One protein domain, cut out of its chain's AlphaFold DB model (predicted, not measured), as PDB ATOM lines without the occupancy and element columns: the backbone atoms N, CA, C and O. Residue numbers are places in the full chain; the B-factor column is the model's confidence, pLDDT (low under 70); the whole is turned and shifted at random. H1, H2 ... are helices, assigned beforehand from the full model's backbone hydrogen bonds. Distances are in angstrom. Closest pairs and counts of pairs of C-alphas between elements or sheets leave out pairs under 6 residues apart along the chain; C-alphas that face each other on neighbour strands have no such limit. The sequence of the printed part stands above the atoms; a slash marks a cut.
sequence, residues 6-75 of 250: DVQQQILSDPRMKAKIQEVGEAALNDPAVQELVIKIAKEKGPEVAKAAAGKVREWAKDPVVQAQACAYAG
ATOM      1  N   ASP A   6      47.781 -34.888 -37.450       88.56
ATOM      2  CA  ASP A   6      47.490 -33.468 -37.259       88.56
ATOM      3  C   ASP A   6      47.189 -32.752 -38.582       88.56
ATOM      4  O   ASP A   6      46.300 -31.904 -38.641       88.56
ATOM      5  N   VAL A   7      47.860 -33.127 -39.671       88.44
ATOM      6  CA  VAL A   7      47.645 -32.529 -40.994       88.44
ATOM      7  C   VAL A   7      46.296 -32.951 -41.572       88.44
ATOM      8  O   VAL A   7      45.569 -32.117 -42.115       88.44
ATOM      9  N   GLN A   8      45.927 -34.226 -41.425       92.31
ATOM     10  CA  GLN A   8      44.614 -34.721 -41.842       92.31
ATOM     11  C   GLN A   8      43.501 -34.000 -41.083       92.31
ATOM     12  O   GLN A   8      42.566 -33.480 -41.697       92.31
ATOM     13  N   GLN A   9      43.629 -33.916 -39.759       92.19
ATOM     14  CA  GLN A   9      42.668 -33.219 -38.915       92.19
ATOM     15  C   GLN A   9      42.533 -31.748 -39.319       92.19
ATOM     16  O   GLN A   9      41.417 -31.251 -39.459       92.19
ATOM     17  N   GLN A  10      43.648 -31.062 -39.575       91.38
ATOM     18  CA  GLN A  10      43.624 -29.670 -40.014       91.38
ATOM     19  C   GLN A  10      42.874 -29.487 -41.339       91.38
ATOM     20  O   GLN A  10      42.087 -28.550 -41.448       91.38
ATOM     21  N   ILE A  11      43.072 -30.378 -42.319       93.38
ATOM     22  CA  ILE A  11      42.360 -30.328 -43.607       93.38
ATOM     23  C   ILE A  11      40.858 -30.563 -43.404       93.38
ATOM     24  O   ILE A  11      40.047 -29.781 -43.892       93.38
ATOM     25  N   LEU A  12      40.479 -31.603 -42.654       92.44
ATOM     26  CA  LEU A  12      39.069 -31.932 -42.398       92.44
ATOM     27  C   LEU A  12      38.355 -30.863 -41.558       92.44
ATOM     28  O   LEU A  12      37.140 -30.695 -41.658       92.44
ATOM     29  N   SER A  13      39.102 -30.125 -40.739       91.62
ATOM     30  CA  SER A  13      38.572 -29.034 -39.925       91.62
ATOM     31  C   SER A  13      38.456 -27.688 -40.661       91.62
ATOM     32  O   SER A  13      37.857 -26.766 -40.102       91.62
ATOM     33  N   ASP A  14      38.982 -27.562 -41.888       96.00
ATOM     34  CA  ASP A  14      38.921 -26.323 -42.679       96.00
ATOM     35  C   ASP A  14      37.453 -25.934 -42.971       96.00
ATOM     36  O   ASP A  14      36.663 -26.784 -43.398       96.00
ATOM     37  N   PRO A  15      37.047 -24.664 -42.776       94.88
ATOM     38  CA  PRO A  15      35.669 -24.227 -43.011       94.88
ATOM     39  C   PRO A  15      35.147 -24.503 -44.427       94.88
ATOM     40  O   PRO A  15      33.979 -24.853 -44.589       94.88
ATOM     41  N   ARG A  16      36.002 -24.390 -45.454       96.50
ATOM     42  CA  ARG A  16      35.631 -24.665 -46.854       96.50
ATOM     43  C   ARG A  16      35.368 -26.149 -47.053       96.50
ATOM     44  O   ARG A  16      34.418 -26.516 -47.738       96.50
ATOM     45  N   MET A  17      36.190 -26.987 -46.424       94.88
ATOM     46  CA  MET A  17      36.013 -28.435 -46.439       94.88
ATOM     47  C   MET A  17      34.688 -28.821 -45.780       94.88
ATOM     48  O   MET A  17      33.902 -29.558 -46.366       94.88
ATOM     49  N   LYS A  18      34.389 -28.253 -44.605       93.31
ATOM     50  CA  LYS A  18      33.116 -28.475 -43.905       93.31
ATOM     51  C   LYS A  18      31.909 -28.068 -44.748       93.31
ATOM     52  O   LYS A  18      30.978 -28.856 -44.867       93.31
ATOM     53  N   ALA A  19      31.946 -26.883 -45.358       91.88
ATOM     54  CA  ALA A  19      30.873 -26.399 -46.225       91.88
ATOM     55  C   ALA A  19      30.668 -27.308 -47.448       91.88
ATOM     56  O   ALA A  19      29.534 -27.622 -47.802       91.88
ATOM     57  N   LYS A  20      31.753 -27.795 -48.065       93.31
ATOM     58  CA  LYS A  20      31.645 -28.697 -49.216       93.31
ATOM     59  C   LYS A  20      31.135 -30.086 -48.827       93.31
ATOM     60  O   LYS A  20      30.312 -30.644 -49.540       93.31
ATOM     61  N   ILE A  21      31.556 -30.624 -47.680       91.19
ATOM     62  CA  ILE A  21      31.009 -31.879 -47.139       91.19
ATOM     63  C   ILE A  21      29.512 -31.727 -46.823       91.19
ATOM     64  O   ILE A  21      28.738 -32.641 -47.098       91.19
ATOM     65  N   GLN A  22      29.099 -30.575 -46.277       87.50
ATOM     66  CA  GLN A  22      27.686 -30.251 -46.045       87.50
ATOM     67  C   GLN A  22      26.866 -30.226 -47.339       87.50
ATOM     68  O   GLN A  22      25.734 -30.698 -47.345       87.50
ATOM     69  N   GLU A  23      27.430 -29.690 -48.423       89.25
ATOM     70  CA  GLU A  23      26.780 -29.622 -49.737       89.25
ATOM     71  C   GLU A  23      26.657 -31.002 -50.400       89.25
ATOM     72  O   GLU A  23      25.595 -31.355 -50.906       89.25
ATOM     73  N   VAL A  24      27.748 -31.775 -50.411       89.94
ATOM     74  CA  VAL A  24      27.857 -33.018 -51.193       89.94
ATOM     75  C   VAL A  24      27.154 -34.191 -50.519       89.94
ATOM     76  O   VAL A  24      26.517 -35.002 -51.193       89.94
ATOM     77  N   GLY A  25      27.233 -34.294 -49.196       82.31
ATOM     78  CA  GLY A  25      26.571 -35.378 -48.491       82.31
ATOM     79  C   GLY A  25      27.475 -36.587 -48.193       82.31
ATOM     80  O   GLY A  25      28.655 -36.465 -47.855       82.31
ATOM     81  N   GLU A  26      26.872 -37.779 -48.224       73.31
ATOM     82  CA  GLU A  26      27.532 -39.030 -47.843       73.31
ATOM     83  C   GLU A  26      28.653 -39.370 -48.817       73.31
ATOM     84  O   GLU A  26      28.558 -39.085 -50.011       73.31
ATOM     85  N   ALA A  27      29.717 -39.997 -48.307       81.75
ATOM     86  CA  ALA A  27      30.880 -40.321 -49.112       81.75
ATOM     87  C   ALA A  27      31.479 -39.073 -49.789       81.75
ATOM     88  O   ALA A  27      32.079 -39.195 -50.853       81.75
ATOM     89  N   ALA A  28      31.377 -37.893 -49.158       86.56
ATOM     90  CA  ALA A  28      31.898 -36.636 -49.694       86.56
ATOM     91  C   ALA A  28      33.349 -36.758 -50.168       86.56
ATOM     92  O   ALA A  28      33.702 -36.198 -51.191       86.56
ATOM     93  N   LEU A  29      34.198 -37.545 -49.497       90.88
ATOM     94  CA  LEU A  29      35.587 -37.717 -49.941       90.88
ATOM     95  C   LEU A  29      35.731 -38.511 -51.259       90.88
ATOM     96  O   LEU A  29      36.799 -38.475 -51.864       90.88
ATOM     97  N   ASN A  30      34.695 -39.217 -51.725       93.50
ATOM     98  CA  ASN A  30      34.649 -39.830 -53.060       93.50
ATOM     99  C   ASN A  30      34.284 -38.823 -54.160       93.50
ATOM    100  O   ASN A  30      34.510 -39.117 -55.332       93.50
ATOM    101  N   ASP A  31      33.753 -37.652 -53.804       95.19
ATOM    102  CA  ASP A  31      33.432 -36.607 -54.767       95.19
ATOM    103  C   ASP A  31      34.722 -35.955 -55.306       95.19
ATOM    104  O   ASP A  31      35.566 -35.502 -54.520       95.19
ATOM    105  N   PRO A  32      34.911 -35.892 -56.638       96.06
ATOM    106  CA  PRO A  32      36.115 -35.313 -57.227       96.06
ATOM    107  C   PRO A  32      36.368 -33.859 -56.810       96.06
ATOM    108  O   PRO A  32      37.519 -33.494 -56.576       96.06
ATOM    109  N   ALA A  33      35.323 -33.039 -56.645       95.81
ATOM    110  CA  ALA A  33      35.478 -31.641 -56.248       95.81
ATOM    111  C   ALA A  33      35.930 -31.517 -54.785       95.81
ATOM    112  O   ALA A  33      36.722 -30.636 -54.446       95.81
ATOM    113  N   VAL A  34      35.484 -32.425 -53.913       94.75
ATOM    114  CA  VAL A  34      35.986 -32.522 -52.533       94.75
ATOM    115  C   VAL A  34      37.450 -32.971 -52.512       94.75
ATOM    116  O   VAL A  34      38.251 -32.407 -51.764       94.75
ATOM    117  N   GLN A  35      37.847 -33.926 -53.359       95.94
ATOM    118  CA  GLN A  35      39.249 -34.358 -53.468       95.94
ATOM    119  C   GLN A  35      40.162 -33.236 -53.981       95.94
ATOM    120  O   GLN A  35      41.256 -33.028 -53.449       95.94
ATOM    121  N   GLU A  36      39.709 -32.476 -54.979       96.06
ATOM    122  CA  GLU A  36      40.415 -31.292 -55.471       96.06
ATOM    123  C   GLU A  36      40.555 -30.223 -54.384       96.06
ATOM    124  O   GLU A  36      41.633 -29.642 -54.217       96.06
ATOM    125  N   LEU A  37      39.498 -30.001 -53.596       96.12
ATOM    126  CA  LEU A  37      39.521 -29.066 -52.475       96.12
ATOM    127  C   LEU A  37      40.522 -29.496 -51.393       96.12
ATOM    128  O   LEU A  37      41.284 -28.656 -50.915       96.12
ATOM    129  N   VAL A  38      40.594 -30.791 -51.067       95.44
ATOM    130  CA  VAL A  38      41.609 -31.343 -50.151       95.44
ATOM    131  C   VAL A  38      43.020 -31.034 -50.649       95.44
ATOM    132  O   VAL A  38      43.850 -30.550 -49.879       95.44
ATOM    133  N   ILE A  39      43.294 -31.254 -51.939       95.62
ATOM    134  CA  ILE A  39      44.607 -30.960 -52.532       95.62
ATOM    135  C   ILE A  39      44.898 -29.454 -52.489       95.62
ATOM    136  O   ILE A  39      46.030 -29.056 -52.210       95.62
ATOM    137  N   LYS A  40      43.895 -28.604 -52.738       96.50
ATOM    138  CA  LYS A  40      44.038 -27.142 -52.681       96.50
ATOM    139  C   LYS A  40      44.393 -26.662 -51.270       96.50
ATOM    140  O   LYS A  40      45.373 -25.938 -51.119       96.50
ATOM    141  N   ILE A  41      43.665 -27.120 -50.250       96.00
ATOM    142  CA  ILE A  41      43.942 -26.800 -48.838       96.00
ATOM    143  C   ILE A  41      45.334 -27.312 -48.440       96.00
ATOM    144  O   ILE A  41      46.097 -26.618 -47.769       96.00
ATOM    145  N   ALA A  42      45.701 -28.512 -48.893       94.69
ATOM    146  CA  ALA A  42      47.009 -29.091 -48.621       94.69
ATOM    147  C   ALA A  42      48.159 -28.263 -49.232       94.69
ATOM    148  O   ALA A  42      49.184 -28.087 -48.578       94.69
ATOM    149  N   LYS A  43      47.986 -27.699 -50.439       95.19
ATOM    150  CA  LYS A  43      48.969 -26.795 -51.076       95.19
ATOM    151  C   LYS A  43      49.193 -25.510 -50.289       95.19
ATOM    152  O   LYS A  43      50.335 -25.079 -50.176       95.19
ATOM    153  N   GLU A  44      48.137 -24.934 -49.721       95.00
ATOM    154  CA  GLU A  44      48.232 -23.723 -48.891       95.00
ATOM    155  C   GLU A  44      49.035 -23.962 -47.599       95.00
ATOM    156  O   GLU A  44      49.666 -23.042 -47.086       95.00
ATOM    157  N   LYS A  45      49.068 -25.204 -47.097       92.00
ATOM    158  CA  LYS A  45      49.872 -25.601 -45.925       92.00
ATOM    159  C   LYS A  45      51.323 -25.954 -46.256       92.00
ATOM    160  O   LYS A  45      52.151 -26.023 -45.352       92.00
ATOM    161  N   GLY A  46      51.634 -26.179 -47.531       93.62
ATOM    162  CA  GLY A  46      52.988 -26.412 -48.015       93.62
ATOM    163  C   GLY A  46      53.074 -27.498 -49.096       93.62
ATOM    164  O   GLY A  46      52.247 -28.414 -49.147       93.62
ATOM    165  N   PRO A  47      54.099 -27.443 -49.963       91.00
ATOM    166  CA  PRO A  47      54.249 -28.371 -51.087       91.00
ATOM    167  C   PRO A  47      54.428 -29.835 -50.649       91.00
ATOM    168  O   PRO A  47      53.885 -30.735 -51.291       91.00
ATOM    169  N   GLU A  48      55.114 -30.078 -49.528       89.75
ATOM    170  CA  GLU A  48      55.295 -31.423 -48.959       89.75
ATOM    171  C   GLU A  48      53.961 -32.039 -48.500       89.75
ATOM    172  O   GLU A  48      53.671 -33.207 -48.775       89.75
ATOM    173  N   VAL A  49      53.093 -31.230 -47.882       90.12
ATOM    174  CA  VAL A  49      51.756 -31.646 -47.429       90.12
ATOM    175  C   VAL A  49      50.853 -31.968 -48.618       90.12
ATOM    176  O   VAL A  49      50.172 -32.993 -48.616       90.12
ATOM    177  N   ALA A  50      50.890 -31.147 -49.671       91.19
ATOM    178  CA  ALA A  50      50.134 -31.388 -50.898       91.19
ATOM    179  C   ALA A  50      50.509 -32.702 -51.585       91.19
ATOM    180  O   ALA A  50      49.630 -33.460 -51.999       91.19
ATOM    181  N   LYS A  51      51.812 -32.984 -51.690       90.25
ATOM    182  CA  LYS A  51      52.314 -34.211 -52.315       90.25
ATOM    183  C   LYS A  51      51.876 -35.448 -51.535       90.25
ATOM    184  O   LYS A  51      51.465 -36.438 -52.140       90.25
ATOM    185  N   ALA A  52      51.913 -35.378 -50.206       88.56
ATOM    186  CA  ALA A  52      51.445 -36.463 -49.357       88.56
ATOM    187  C   ALA A  52      49.917 -36.649 -49.461       88.56
ATOM    188  O   ALA A  52      49.448 -37.770 -49.676       88.56
ATOM    189  N   ALA A  53      49.143 -35.558 -49.386       91.94
ATOM    190  CA  ALA A  53      47.681 -35.572 -49.468       91.94
ATOM    191  C   ALA A  53      47.162 -36.130 -50.801       91.94
ATOM    192  O   ALA A  53      46.238 -36.939 -50.797       91.94
ATOM    193  N   ALA A  54      47.782 -35.776 -51.931       90.44
ATOM    194  CA  ALA A  54      47.362 -36.247 -53.253       90.44
ATOM    195  C   ALA A  54      47.383 -37.782 -53.383       90.44
ATOM    196  O   ALA A  54      46.500 -38.360 -54.015       90.44
ATOM    197  N   GLY A  55      48.353 -38.453 -52.751       86.88
ATOM    198  CA  GLY A  55      48.415 -39.917 -52.730       86.88
ATOM    199  C   GLY A  55      47.386 -40.551 -51.790       86.88
ATOM    200  O   GLY A  55      46.855 -41.619 -52.084       86.88
ATOM    201  N   LYS A  56      47.076 -39.883 -50.674       92.12
ATOM    202  CA  LYS A  56      46.222 -40.428 -49.609       92.12
ATOM    203  C   LYS A  56      44.748 -40.086 -49.741       92.12
ATOM    204  O   LYS A  56      43.938 -40.823 -49.196       92.12
ATOM    205  N   VAL A  57      44.370 -39.051 -50.490       93.62
ATOM    206  CA  VAL A  57      42.962 -38.630 -50.584       93.62
ATOM    207  C   VAL A  57      42.061 -39.753 -51.110       93.62
ATOM    208  O   VAL A  57      40.956 -39.941 -50.615       93.62
ATOM    209  N   ARG A  58      42.567 -40.579 -52.038       92.69
ATOM    210  CA  ARG A  58      41.850 -41.756 -52.555       92.69
ATOM    211  C   ARG A  58      41.748 -42.893 -51.542       92.69
ATOM    212  O   ARG A  58      40.794 -43.660 -51.596       92.69
ATOM    213  N   GLU A  59      42.733 -43.031 -50.658       93.38
ATOM    214  CA  GLU A  59      42.674 -43.998 -49.561       93.38
ATOM    215  C   GLU A  59      41.681 -43.525 -48.495       93.38
ATOM    216  O   GLU A  59      40.809 -44.289 -48.103       93.38
ATOM    217  N   TRP A  60      41.735 -42.246 -48.113       91.56
ATOM    218  CA  TRP A  60      40.785 -41.611 -47.193       91.56
ATOM    219  C   TRP A  60      39.344 -41.714 -47.682       91.56
ATOM    220  O   TRP A  60      38.439 -41.947 -46.891       91.56
ATOM    221  N   ALA A  61      39.133 -41.590 -48.992       91.75
ATOM    222  CA  ALA A  61      37.820 -41.743 -49.602       91.75
ATOM    223  C   ALA A  61      37.230 -43.155 -49.428       91.75
ATOM    224  O   ALA A  61      36.010 -43.310 -49.338       91.75
ATOM    225  N   LYS A  62      38.095 -44.172 -49.335       91.88
ATOM    226  CA  LYS A  62      37.723 -45.575 -49.112       91.88
ATOM    227  C   LYS A  62      37.704 -45.971 -47.635       91.88
ATOM    228  O   LYS A  62      37.212 -47.052 -47.322       91.88
ATOM    229  N   ASP A  63      38.240 -45.137 -46.748       88.69
ATOM    230  CA  ASP A  63      38.303 -45.413 -45.316       88.69
ATOM    231  C   ASP A  63      37.012 -44.935 -44.618       88.69
ATOM    232  O   ASP A  63      36.762 -43.725 -44.530       88.69
ATOM    233  N   PRO A  64      36.181 -45.856 -44.093       83.06
ATOM    234  CA  PRO A  64      34.926 -45.495 -43.443       83.06
ATOM    235  C   PRO A  64      35.130 -44.661 -42.171       83.06
ATOM    236  O   PRO A  64      34.283 -43.825 -41.850       83.06
ATOM    237  N   VAL A  65      36.253 -44.826 -41.463       85.81
ATOM    238  CA  VAL A  65      36.554 -44.058 -40.245       85.81
ATOM    239  C   VAL A  65      36.827 -42.600 -40.601       85.81
ATOM    240  O   VAL A  65      36.316 -41.689 -39.947       85.81
ATOM    241  N   VAL A  66      37.576 -42.363 -41.679       89.25
ATOM    242  CA  VAL A  66      37.898 -41.009 -42.148       89.25
ATOM    243  C   VAL A  66      36.661 -40.304 -42.703       89.25
ATOM    244  O   VAL A  66      36.451 -39.125 -42.418       89.25
ATOM    245  N   GLN A  67      35.802 -41.020 -43.433       86.56
ATOM    246  CA  GLN A  67      34.511 -40.500 -43.899       86.56
ATOM    247  C   GLN A  67      33.612 -40.082 -42.724       86.56
ATOM    248  O   GLN A  67      33.055 -38.981 -42.731       86.56
ATOM    249  N   ALA A  68      33.520 -40.915 -41.681       78.38
ATOM    250  CA  ALA A  68      32.750 -40.601 -40.478       78.38
ATOM    251  C   ALA A  68      33.307 -39.368 -39.746       78.38
ATOM    252  O   ALA A  68      32.544 -38.477 -39.367       78.38
ATOM    253  N   GLN A  69      34.633 -39.264 -39.602       85.31
ATOM    254  CA  GLN A  69      35.282 -38.094 -39.002       85.31
ATOM    255  C   GLN A  69      35.042 -36.818 -39.812       85.31
ATOM    256  O   GLN A  69      34.708 -35.782 -39.239       85.31
ATOM    257  N   ALA A  70      35.163 -36.882 -41.140       86.50
ATOM    258  CA  ALA A  70      34.882 -35.756 -42.026       86.50
ATOM    259  C   ALA A  70      33.432 -35.261 -41.857       86.50
ATOM    260  O   ALA A  70      33.194 -34.061 -41.697       86.50
ATOM    261  N   CYS A  71      32.470 -36.186 -41.789       81.38
ATOM    262  CA  CYS A  71      31.063 -35.870 -41.538       81.38
ATOM    263  C   CYS A  71      30.827 -35.270 -40.140       81.38
ATOM    264  O   CYS A  71      30.045 -34.327 -39.990       81.38
ATOM    265  N   ALA A  72      31.514 -35.781 -39.115       80.81
ATOM    266  CA  ALA A  72      31.449 -35.241 -37.760       80.81
ATOM    267  C   ALA A  72      31.982 -33.801 -37.697       80.81
ATOM    268  O   ALA A  72      31.309 -32.923 -37.156       80.81
ATOM    269  N   TYR A  73      33.136 -33.520 -38.316       82.44
ATOM    270  CA  TYR A  73      33.705 -32.168 -38.368       82.44
ATOM    271  C   TYR A  73      32.824 -31.175 -39.121       82.44
ATOM    272  O   TYR A  73      32.760 -30.003 -38.743       82.44
ATOM    273  N   ALA A  74      32.143 -31.641 -40.164       84.25
ATOM    274  CA  ALA A  74      31.197 -30.852 -40.935       84.25
ATOM    275  C   ALA A  74      29.839 -30.666 -40.226       84.25
ATOM    276  O   ALA A  74      28.968 -29.983 -40.757       84.25
ATOM    277  N   GLY A  75      29.632 -31.231 -39.028       78.50
ATOM    278  CA  GLY A  75      28.393 -31.066 -38.257       78.50
ATOM    279  C   GLY A  75      27.171 -31.745 -38.883       78.50
ATOM    280  O   GLY A  75      26.044 -31.512 -38.457       78.50
TER     281      GLY A  75
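What this domain is: This is residues 6 to 75 of the 250 residues of the protein "Hypothetical protein" of Noctiluca scintillans (UniProt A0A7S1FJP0). H2, H3 and H4 fold back on one another as two helical hairpins sharing H3, and H1 and H5 cover one side. Seventy residues are printed, with five named helices in order H1 to H5: all helix. It is compact, radius of gyration of the C-alphas 10.6 A, spanning 29 by 22 by 21 A.

How they stand to each other: Start at H1, residues 6 to 12; it only just touches H3, residues 32 to 45, with 3 pairs of C-alphas within 8 A, closest Ile 11 and Ile 41, 6.5 A. H2, residues 15 to 24, and H3 form a hairpin at a shallow tilt of 5 degrees. H4, residues 47 to 62, is apart from H2 and forms a hairpin with H3; the closest C-alphas, Ala 42 and Ala 50, are 4.5 A apart. H5, residues 64 to 73, touches H2, closest C-alphas Lys 18 and Tyr 73, 6.7 A. O i to N i+4 pairs are within hydrogen-bond range throughout H1, H2, H3 and H5, and 8 of 12 in H4.

Where its parts are: Find C-alpha 6 at (47.490, -33.468, -37.259), where H1 begins; H5 ends at C-alpha 73, (33.705, -32.168, -38.368). H4, 23.9 A long, has a kink of 44 degrees near residue 55.

The domain as a whole: The printed part has no cut; no printed residue is under 70.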